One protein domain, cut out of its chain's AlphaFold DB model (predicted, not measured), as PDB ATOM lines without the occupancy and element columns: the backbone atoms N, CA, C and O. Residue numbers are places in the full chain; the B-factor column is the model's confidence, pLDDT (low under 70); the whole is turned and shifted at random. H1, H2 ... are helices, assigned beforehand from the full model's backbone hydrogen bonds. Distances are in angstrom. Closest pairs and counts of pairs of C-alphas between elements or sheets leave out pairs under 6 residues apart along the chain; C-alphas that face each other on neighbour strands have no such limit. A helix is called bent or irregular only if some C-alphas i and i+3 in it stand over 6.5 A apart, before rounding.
ATOM      1  N   ALA A   2     -51.631 100.614  18.388       53.31
ATOM      2  CA  ALA A   2     -52.970 101.195  18.430       53.31
ATOM      3  C   ALA A   2     -53.609 101.004  17.047       53.31
ATOM      4  O   ALA A   2     -53.249 101.697  16.099       53.31
ATOM      5  N   TYR A   3     -54.499 100.020  16.907       61.88
ATOM      6  CA  TYR A   3     -55.289  99.884  15.688       61.88
ATOM      7  C   TYR A   3     -56.116 101.158  15.493       61.88
ATOM      8  O   TYR A   3     -56.777 101.632  16.419       61.88
ATOM      9  N   ASN A   4     -56.049 101.740  14.297       82.44
ATOM     10  CA  ASN A   4     -56.758 102.973  13.994       82.44
ATOM     11  C   ASN A   4     -58.267 102.691  14.032       82.44
ATOM     12  O   ASN A   4     -58.792 102.002  13.160       82.44
ATOM     13  N   HIS A   5     -58.955 103.211  15.051       81.62
ATOM     14  CA  HIS A   5     -60.394 103.040  15.292       81.62
ATOM     15  C   HIS A   5     -61.247 103.237  14.027       81.62
ATOM     16  O   HIS A   5     -62.186 102.479  13.784       81.62
ATOM     17  N   LYS A   6     -60.863 104.196  13.172       82.44
ATOM     18  CA  LYS A   6     -61.543 104.459  11.897       82.44
ATOM     19  C   LYS A   6     -61.473 103.273  10.931       82.44
ATOM     20  O   LYS A   6     -62.435 103.017  10.221       82.44
ATOM     21  N   VAL A   7     -60.360 102.540  10.914       83.06
ATOM     22  CA  VAL A   7     -60.162 101.377  10.034       83.06
ATOM     23  C   VAL A   7     -61.062 100.218  10.458       83.06
ATOM     24  O   VAL A   7     -61.663  99.583   9.600       83.06
ATOM     25  N   ILE A   8     -61.212  99.973  11.763       82.50
ATOM     26  CA  ILE A   8     -62.058  98.882  12.276       82.50
ATOM     27  C   ILE A   8     -63.538  99.148  11.980       82.50
ATOM     28  O   ILE A   8     -64.224  98.260  11.483       82.50
ATOM     29  N   LEU A   9     -64.013 100.379  12.204       84.94
ATOM     30  CA  LEU A   9     -65.383 100.768  11.853       84.94
ATOM     31  C   LEU A   9     -65.642 100.682  10.343       84.94
ATOM     32  O   LEU A   9     -66.681 100.176   9.929       84.94
ATOM     33  N   LEU A  10     -64.683 101.108   9.511       84.75
ATOM     34  CA  LEU A  10     -64.789 100.980   8.053       84.75
ATOM     35  C   LEU A  10     -64.862  99.519   7.597       84.75
ATOM     36  O   LEU A  10     -65.628  99.200   6.689       84.75
ATOM     37  N   LEU A  11     -64.073  98.633   8.208       80.19
ATOM     38  CA  LEU A  11     -64.114  97.202   7.909       80.19
ATOM     39  C   LEU A  11     -65.451  96.585   8.319       80.19
ATOM     40  O   LEU A  11     -66.032  95.839   7.536       80.19
ATOM     41  N   TYR A  12     -65.963  96.934   9.499       82.94
ATOM     42  CA  TYR A  12     -67.249  96.429   9.972       82.94
ATOM     43  C   TYR A  12     -68.411  96.894   9.084       82.94
ATOM     44  O   TYR A  12     -69.232  96.082   8.665       82.94
ATOM     45  N   ASN A  13     -68.429  98.172   8.690       87.69
ATOM     46  CA  ASN A  13     -69.444  98.700   7.776       87.69
ATOM     47  C   ASN A  13     -69.382  98.007   6.397       87.69
ATOM     48  O   ASN A  13     -70.404  97.587   5.855       87.69
ATOM     49  N   LYS A  14     -68.174  97.752   5.867       86.19
ATOM     50  CA  LYS A  14     -68.017  96.949   4.641       86.19
ATOM     51  C   LYS A  14     -68.587  95.537   4.772       86.19
ATOM     52  O   LYS A  14     -69.122  95.031   3.793       86.19
ATOM     53  N   ILE A  15     -68.477  94.910   5.941       79.94
ATOM     54  CA  ILE A  15     -69.066  93.589   6.194       79.94
ATOM     55  C   ILE A  15     -70.589  93.685   6.245       79.94
ATOM     56  O   ILE A  15     -71.263  92.897   5.588       79.94
ATOM     57  N   LEU A  16     -71.146  94.684   6.937       85.56
ATOM     58  CA  LEU A  16     -72.595  94.899   6.969       85.56
ATOM     59  C   LEU A  16     -73.184  95.151   5.575       85.56
ATOM     60  O   LEU A  16     -74.299  94.718   5.285       85.56
ATOM     61  N   ALA A  17     -72.427  95.788   4.681       87.62
ATOM     62  CA  ALA A  17     -72.848  96.003   3.301       87.62
ATOM     63  C   ALA A  17     -73.054  94.699   2.504       87.62
ATOM     64  O   ALA A  17     -73.746  94.741   1.485       87.62
ATOM     65  N   LEU A  18     -72.499  93.569   2.961       83.44
ATOM     66  CA  LEU A  18     -72.648  92.248   2.338       83.44
ATOM     67  C   LEU A  18     -73.954  91.531   2.727       83.44
ATOM     68  O   LEU A  18     -74.299  90.531   2.090       83.44
ATOM     69  N   TYR A  19     -74.692  92.012   3.737       81.12
ATOM     70  CA  TYR A  19     -76.011  91.458   4.061       81.12
ATOM     71  C   TYR A  19     -76.988  91.620   2.885       81.12
ATOM     72  O   TYR A  19     -76.934  92.626   2.168       81.12
ATOM     73  N   PRO A  20     -77.935  90.676   2.706       81.31
ATOM     74  CA  PRO A  20     -79.051  90.868   1.793       81.31
ATOM     75  C   PRO A  20     -79.786  92.174   2.103       81.31
ATOM     76  O   PRO A  20     -79.992  92.518   3.269       81.31
ATOM     77  N   GLN A  21     -80.207  92.882   1.054       86.81
ATOM     78  CA  GLN A  21     -80.750  94.238   1.167       86.81
ATOM     79  C   GLN A  21     -81.877  94.351   2.209       86.81
ATOM     80  O   GLN A  21     -81.820  95.230   3.064       86.81
ATOM     81  N   ALA A  22     -82.828  93.414   2.201       83.00
ATOM     82  CA  ALA A  22     -83.956  93.402   3.134       83.00
ATOM     83  C   ALA A  22     -83.527  93.302   4.612       83.00
ATOM     84  O   ALA A  22     -84.128  93.930   5.477       83.00
ATOM     85  N   PHE A  23     -82.469  92.540   4.906       83.38
ATOM     86  CA  PHE A  23     -81.960  92.365   6.270       83.38
ATOM     87  C   PHE A  23     -81.132  93.575   6.712       83.38
ATOM     88  O   PHE A  23     -81.228  94.034   7.850       83.38
ATOM     89  N   ARG A  24     -80.348  94.138   5.784       89.12
ATOM     90  CA  ARG A  24     -79.547  95.343   6.020       89.12
ATOM     91  C   ARG A  24     -80.421  96.554   6.339       89.12
ATOM     92  O   ARG A  24     -80.078  97.315   7.234       89.12
ATOM     93  N   GLU A  25     -81.539  96.720   5.638       89.56
ATOM     94  CA  GLU A  25     -82.482  97.821   5.876       89.56
ATOM     95  C   GLU A  25     -83.179  97.716   7.240       89.56
ATOM     96  O   GLU A  25     -83.479  98.737   7.847       89.56
ATOM     97  N   GLN A  26     -83.392  96.500   7.753       88.38
ATOM     98  CA  GLN A  26     -84.043  96.297   9.051       88.38
ATOM     99  C   GLN A  26     -83.079  96.360  10.238       88.38
ATOM    100  O   GLN A  26     -83.448  96.855  11.300       88.38
ATOM    101  N   LEU A  27     -81.866  95.822  10.089       87.94
ATOM    102  CA  LEU A  27     -80.970  95.577  11.223       87.94
ATOM    103  C   LEU A  27     -79.596  96.239  11.087       87.94
ATOM    104  O   LEU A  27     -78.859  96.283  12.069       87.94
ATOM    105  N   GLY A  28     -79.238  96.768   9.915       89.12
ATOM    106  CA  GLY A  28     -77.909  97.329   9.656       89.12
ATOM    107  C   GLY A  28     -77.559  98.493  10.583       89.12
ATOM    108  O   GLY A  28     -76.495  98.479  11.195       89.12
ATOM    109  N   GLU A  29     -78.477  99.450  10.750       91.12
ATOM    110  CA  GLU A  29     -78.269 100.624  11.613       91.12
ATOM    111  C   GLU A  29     -78.151 100.224  13.093       91.12
ATOM    112  O   GLU A  29     -77.228 100.644  13.793       91.12
ATOM    113  N   SER A  30     -79.021  99.315  13.550       92.50
ATOM    114  CA  SER A  30     -78.983  98.789  14.920       92.50
ATOM    115  C   SER A  30     -77.696  98.010  15.209       92.50
ATOM    116  O   SER A  30     -77.148  98.117  16.309       92.50
ATOM    117  N   MET A  31     -77.205  97.220  14.250       90.50
ATOM    118  CA  MET A  31     -75.964  96.453  14.395       90.50
ATOM    119  C   MET A  31     -74.733  97.364  14.405       90.50
ATOM    120  O   MET A  31     -73.848  97.182  15.241       90.50
ATOM    121  N   GLU A  32     -74.688  98.377  13.536       92.44
ATOM    122  CA  GLU A  32     -73.601  99.363  13.516       92.44
ATOM    123  C   GLU A  32     -73.508 100.127  14.840       92.44
ATOM    124  O   GLU A  32     -72.417 100.265  15.405       92.44
ATOM    125  N   GLN A  33     -74.650 100.570  15.370       92.44
ATOM    126  CA  GLN A  33     -74.702 101.265  16.650       92.44
ATOM    127  C   GLN A  33     -74.259 100.357  17.805       92.44
ATOM    128  O   GLN A  33     -73.379 100.737  18.577       92.44
ATOM    129  N   THR A  34     -74.776  99.127  17.861       92.50
ATOM    130  CA  THR A  34     -74.399  98.143  18.891       92.50
ATOM    131  C   THR A  34     -72.899  97.851  18.864       92.50
ATOM    132  O   THR A  34     -72.240  97.831  19.906       92.50
ATOM    133  N   PHE A  35     -72.326  97.672  17.670       89.94
ATOM    134  CA  PHE A  35     -70.891  97.450  17.518       89.94
ATOM    135  C   PHE A  35     -70.077  98.647  18.012       89.94
ATOM    136  O   PHE A  35     -69.090  98.469  18.726       89.94
ATOM    137  N   LYS A  36     -70.489  99.871  17.665       92.38
ATOM    138  CA  LYS A  36     -69.810 101.100  18.086       92.38
ATOM    139  C   LYS A  36     -69.835 101.274  19.606       92.38
ATOM    140  O   LYS A  36     -68.811 101.649  20.184       92.38
ATOM    141  N   ASP A  37     -70.960 100.967  20.242       92.62
ATOM    142  CA  ASP A  37     -71.125 101.069  21.692       92.62
ATOM    143  C   ASP A  37     -70.251 100.042  22.423       92.62
ATOM    144  O   ASP A  37     -69.419 100.422  23.256       92.62
ATOM    145  N   LEU A  38     -70.326  98.765  22.026       89.25
ATOM    146  CA  LEU A  38     -69.497  97.694  22.593       89.25
ATOM    147  C   LEU A  38     -68.000  97.932  22.356       89.25
ATOM    148  O   LEU A  38     -67.173  97.705  23.243       89.25
ATOM    149  N   TYR A  39     -67.630  98.430  21.175       87.81
ATOM    150  CA  TYR A  39     -66.246  98.766  20.863       87.81
ATOM    151  C   TYR A  39     -65.712  99.868  21.787       87.81
ATOM    152  O   TYR A  39     -64.605  99.746  22.317       87.81
ATOM    153  N   ASN A  40     -66.486 100.934  22.017       89.56
ATOM    154  CA  ASN A  40     -66.087 102.038  22.896       89.56
ATOM    155  C   ASN A  40     -65.963 101.600  24.363       89.56
ATOM    156  O   ASN A  40     -65.051 102.046  25.068       89.56
ATOM    157  N   GLU A  41     -66.835 100.704  24.817       89.56
ATOM    158  CA  GLU A  41     -66.769 100.106  26.151       89.56
ATOM    159  C   GLU A  41     -65.502  99.248  26.332       89.56
ATOM    160  O   GLU A  41     -64.748  99.413  27.301       89.56
ATOM    161  N   LYS A  42     -65.201  98.381  25.356       85.88
ATOM    162  CA  LYS A  42     -63.996  97.535  25.366       85.88
ATOM    163  C   LYS A  42     -62.703  98.338  25.199       85.88
ATOM    164  O   LYS A  42     -61.673  97.995  25.783       85.88
ATOM    165  N   LEU A  43     -62.748  99.458  24.478       83.94
ATOM    166  CA  LEU A  43     -61.613 100.375  24.347       83.94
ATOM    167  C   LEU A  43     -61.229 101.007  25.693       83.94
ATOM    168  O   LEU A  43     -60.040 101.155  25.984       83.94
ATOM    169  N   ARG A  44     -62.218 101.338  26.534       83.50
ATOM    170  CA  ARG A  44     -61.991 101.890  27.883       83.50
ATOM    171  C   ARG A  44     -61.385 100.867  28.839       83.50
ATOM    172  O   ARG A  44     -60.547 101.228  29.661       83.50
ATOM    173  N   THR A  45     -61.771  99.602  28.711       83.62
ATOM    174  CA  THR A  45     -61.294  98.513  29.580       83.62
ATOM    175  C   THR A  45     -59.949  97.918  29.140       83.62
ATOM    176  O   THR A  45     -59.336  97.197  29.923       83.62
ATOM    177  N   LYS A  46     -59.446  98.252  27.935       71.19
ATOM    178  CA  LYS A  46     -58.130  97.885  27.346       71.19
ATOM    179  C   LYS A  46     -57.775  96.389  27.290       71.19
ATOM    180  O   LYS A  46     -56.763  96.041  26.683       71.19
ATOM    181  N   LYS A  47     -58.574  95.499  27.872       65.69
ATOM    182  CA  LYS A  47     -58.376  94.050  27.840       65.69
ATOM    183  C   LYS A  47     -59.216  93.439  26.720       65.69
ATOM    184  O   LYS A  47     -60.392  93.749  26.580       65.69
ATOM    185  N   GLU A  48     -58.584  92.569  25.932       77.94
ATOM    186  CA  GLU A  48     -59.244  91.647  24.990       77.94
ATOM    187  C   GLU A  48     -59.964  92.276  23.781       77.94
ATOM    188  O   GLU A  48     -60.783  91.625  23.136       77.94
ATOM    189  N   LEU A  49     -59.607  93.509  23.394       79.25
ATOM    190  CA  LEU A  49     -60.184  94.187  22.222       79.25
ATOM    191  C   LEU A  49     -60.051  93.349  20.936       79.25
ATOM    192  O   LEU A  49     -60.980  93.270  20.145       79.25
ATOM    193  N   PHE A  50     -58.903  92.694  20.742       75.19
ATOM    194  CA  PHE A  50     -58.649  91.880  19.552       75.19
ATOM    195  C   PHE A  50     -59.545  90.634  19.488       75.19
ATOM    196  O   PHE A  50     -60.138  90.369  18.447       75.19
ATOM    197  N   HIS A  51     -59.693  89.914  20.606       79.81
ATOM    198  CA  HIS A  51     -60.560  88.736  20.696       79.81
ATOM    199  C   HIS A  51     -62.026  89.108  20.445       79.81
ATOM    200  O   HIS A  51     -62.711  88.439  19.677       79.81
ATOM    201  N   PHE A  52     -62.483  90.222  21.028       84.62
ATOM    202  CA  PHE A  52     -63.822  90.753  20.783       84.62
ATOM    203  C   PHE A  52     -64.051  91.069  19.298       84.62
ATOM    204  O   PHE A  52     -65.000  90.556  18.713       84.62
ATOM    205  N   ILE A  53     -63.159  91.848  18.670       79.38
ATOM    206  CA  ILE A  53     -63.290  92.216  17.250       79.38
ATOM    207  C   ILE A  53     -63.347  90.964  16.374       79.38
ATOM    208  O   ILE A  53     -64.233  90.856  15.530       79.38
ATOM    209  N   LEU A  54     -62.431  90.014  16.580       76.00
ATOM    210  CA  LEU A  54     -62.383  88.790  15.785       76.00
ATOM    211  C   LEU A  54     -63.671  87.970  15.948       76.00
ATOM    212  O   LEU A  54     -64.249  87.545  14.950       76.00
ATOM    213  N   SER A  55     -64.150  87.803  17.185       82.31
ATOM    214  CA  SER A  55     -65.377  87.057  17.486       82.31
ATOM    215  C   SER A  55     -66.605  87.702  16.850       82.31
ATOM    216  O   SER A  55     -67.371  87.025  16.170       82.31
ATOM    217  N   THR A  56     -66.771  89.020  16.994       80.56
ATOM    218  CA  THR A  56     -67.922  89.730  16.420       80.56
ATOM    219  C   THR A  56     -67.901  89.697  14.895       80.56
ATOM    220  O   THR A  56     -68.942  89.521  14.264       80.56
ATOM    221  N   PHE A  57     -66.723  89.818  14.280       80.38
ATOM    222  CA  PHE A  57     -66.581  89.686  12.829       80.38
ATOM    223  C   PHE A  57     -66.953  88.276  12.357       80.38
ATOM    224  O   PHE A  57     -67.640  88.133  11.343       80.38
ATOM    225  N   LEU A  58     -66.538  87.246  13.098       74.38
ATOM    226  CA  LEU A  58     -66.847  85.853  12.788       74.38
ATOM    227  C   LEU A  58     -68.352  85.573  12.900       74.38
ATOM    228  O   LEU A  58     -68.942  85.058  11.951       74.38
ATOM    229  N   GLU A  59     -68.990  85.984  13.997       78.62
ATOM    230  CA  GLU A  59     -70.441  85.858  14.195       78.62
ATOM    231  C   GLU A  59     -71.234  86.585  13.101       78.62
ATOM    232  O   GLU A  59     -72.149  86.008  12.510       78.62
ATOM    233  N   THR A  60     -70.839  87.819  12.770       79.06
ATOM    234  CA  THR A  60     -71.502  88.618  11.726       79.06
ATOM    235  C   THR A  60     -71.368  87.942  10.360       79.06
ATOM    236  O   THR A  60     -72.340  87.823   9.617       79.06
ATOM    237  N   THR A  61     -70.181  87.423  10.035       74.81
ATOM    238  CA  THR A  61     -69.939  86.713   8.769       74.81
ATOM    239  C   THR A  61     -70.784  85.440   8.668       74.81
ATOM    240  O   THR A  61     -71.383  85.183   7.623       74.81
ATOM    241  N   ILE A  62     -70.896  84.670   9.756       72.62
ATOM    242  CA  ILE A  62     -71.760  83.480   9.820       72.62
ATOM    243  C   ILE A  62     -73.229  83.867   9.597       72.62
ATOM    244  O   ILE A  62     -73.923  83.204   8.820       72.62
ATOM    245  N   GLY A  63     -73.690  84.956  10.219       76.75
ATOM    246  CA  GLY A  63     -75.042  85.485  10.031       76.75
ATOM    247  C   GLY A  63     -75.342  85.849   8.574       76.75
ATOM    248  O   GLY A  63     -76.364  85.425   8.037       76.75
ATOM    249  N   ILE A  64     -74.428  86.559   7.905       77.31
ATOM    250  CA  ILE A  64     -74.559  86.938   6.483       77.31
ATOM    251  C   ILE A  64     -74.720  85.703   5.596       77.31
ATOM    252  O   ILE A  64     -75.614  85.649   4.749       77.31
ATOM    253  N   VAL A  65     -73.852  84.707   5.788       70.94
ATOM    254  CA  VAL A  65     -73.870  83.475   4.991       70.94
ATOM    255  C   VAL A  65     -75.173  82.711   5.218       70.94
ATOM    256  O   VAL A  65     -75.786  82.257   4.254       70.94
ATOM    257  N   SER A  66     -75.629  82.608   6.468       73.81
ATOM    258  CA  SER A  66     -76.882  81.933   6.819       73.81
ATOM    259  C   SER A  66     -78.101  82.571   6.138       73.81
ATOM    260  O   SER A  66     -78.925  81.857   5.565       73.81
ATOM    261  N   GLU A  67     -78.192  83.904   6.129       77.31
ATOM    262  CA  GLU A  67     -79.315  84.633   5.521       77.31
ATOM    263  C   GLU A  67     -79.321  84.549   3.986       77.31
ATOM    264  O   GLU A  67     -80.367  84.310   3.376       77.31
ATOM    265  N   HIS A  68     -78.155  84.662   3.336       71.94
ATOM    266  CA  HIS A  68     -78.052  84.443   1.883       71.94
ATOM    267  C   HIS A  68     -78.429  83.014   1.499       71.94
ATOM    268  O   HIS A  68     -79.162  82.807   0.530       71.94
ATOM    269  N   LEU A  69     -77.987  82.028   2.283       63.81
ATOM    270  CA  LEU A  69     -78.392  80.641   2.081       63.81
ATOM    271  C   LEU A  69     -79.908  80.493   2.223       63.81
ATOM    272  O   LEU A  69     -80.531  79.898   1.348       63.81
ATOM    273  N   LEU A  70     -80.524  81.071   3.257       73.50
ATOM    274  CA  LEU A  70     -81.976  81.028   3.457       73.50
ATOM    275  C   LEU A  70     -82.760  81.590   2.264       73.50
ATOM    276  O   LEU A  70     -83.736  80.972   1.833       73.50
ATOM    277  N   LEU A  71     -82.326  82.719   1.698       71.25
ATOM    278  CA  LEU A  71     -82.961  83.326   0.523       71.25
ATOM    279  C   LEU A  71     -82.827  82.452  -0.731       71.25
ATOM    280  O   LEU A  71     -83.807  82.254  -1.451       71.25
ATOM    281  N   ILE A  72     -81.651  81.863  -0.954       59.09
ATOM    282  CA  ILE A  72     -81.404  80.926  -2.062       59.09
ATOM    283  C   ILE A  72     -82.230  79.638  -1.882       59.09
ATOM    284  O   ILE A  72     -82.789  79.097  -2.843       59.09
ATOM    285  N   PHE A  73     -82.383  79.164  -0.644       55.88
ATOM    286  CA  PHE A  73     -83.188  77.986  -0.314       55.88
ATOM    287  C   PHE A  73     -84.702  78.227  -0.383       55.88
ATOM    288  O   PHE A  73     -85.458  77.263  -0.476       55.88
ATOM    289  N   LYS A  74     -85.177  79.474  -0.427       55.19
ATOM    290  CA  LYS A  74     -86.615  79.775  -0.523       55.19
ATOM    291  C   LYS A  74     -87.157  79.779  -1.965       55.19
ATOM    292  O   LYS A  74     -88.370  79.731  -2.138       55.19
ATOM    293  N   GLY A  75     -86.291  79.831  -2.987       55.03
ATOM    294  CA  GLY A  75     -86.688  80.158  -4.368       55.03
ATOM    295  C   GLY A  75     -86.645  79.060  -5.445       55.03
ATOM    296  O   GLY A  75     -87.138  79.311  -6.540       55.03
ATOM    297  N   ALA A  76     -86.088  77.866  -5.222       48.47
ATOM    298  CA  ALA A  76     -85.790  76.942  -6.327       48.47
ATOM    299  C   ALA A  76     -86.130  75.475  -6.026       48.47
ATOM    300  O   ALA A  76     -85.237  74.673  -5.802       48.47
TER     301      ALA A  76
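What this domain is: This is residues 2 to 76 of the 272 residues of an uncharacterized protein of Anaerolineae bacterium (UniProt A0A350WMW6). Three helices lie lengthwise in a rod-shaped, up-and-down bundle, each running against the one before it. The short H1 and the kinked H2 form a helical hairpin, while the long H3 runs beside them at a wider spacing and continues past the link between H1 and H2; seen end on, the three make a triangle. The printed part has 75 residues, with three named helices in the order H1, H2, H3 and no named strand, and the class is all helix. The whole is only just loose, close to compact, with a radius of gyration of the C-alphas of 13.9 A, and its C-alphas span 48 by 20 by 17 A.

Where its parts are: H1 covers residues 5 to 16 and is 16.9 A from first to last C-alpha; its C-alpha 5 is at (-60.394, 103.040, 15.292). H2 covers residues 21 to 45 and is 34.7 A long, with C-alpha 21 at (-80.750, 94.238, 1.167). H2 is irregular: C-alphas 26 and 29 are 7.7 A apart, and it has a kink of 52 degrees near residue 28. H3 covers residues 49 to 74, is the longest helix with 26 residues and 37.7 A, and has C-alpha 74 at (-86.615, 79.775, -0.523).

How they stand to each other: H1 and H2 touch and form a helical hairpin; their closest C-alphas, those of Leu 16 and Gly 28, are 6.4 A apart. Their lines stand at a shallow tilt of 26 degrees, opposite ways. H1 touches H3 with residues 12 to 16 alone, and H3 touches H1 with residues 57 to 61 alone. The closest C-alphas of H1 and H3 are those of Tyr 12 and Phe 57, 7.4 A apart, and the two helices run the same way at a shallow tilt of 15 degrees. H2 and H3 only just touch, with 3 pairs of C-alphas within 8 A, and touch only at the corner by their link. H2 touches H3 with residues 39 to 43 alone, and H3 touches H2 with residue 49 alone; the closest C-alphas of the two helices, those of Lys 42 and Leu 49, are 6.0 A apart. H2 and H3 run opposite ways at a shallow tilt of 11 degrees. Every O i to N i+4 pair is within hydrogen-bond range in H1 and H3, and 18 of 21 are in H2.

The domain as a whole: The two C-alphas farthest apart, those of Arg 44 and Ala 76, are 48.6 A apart. The printed part runs from residue 2 to residue 76 without a cut. The links H1 to H2, 4 residues, and H2 to H3, 3 residues, are both tight. The mean pLDDT of the printed part is 79.9, and it is under 70 at residues 2 to 3, 47, 69 and 72 to 76.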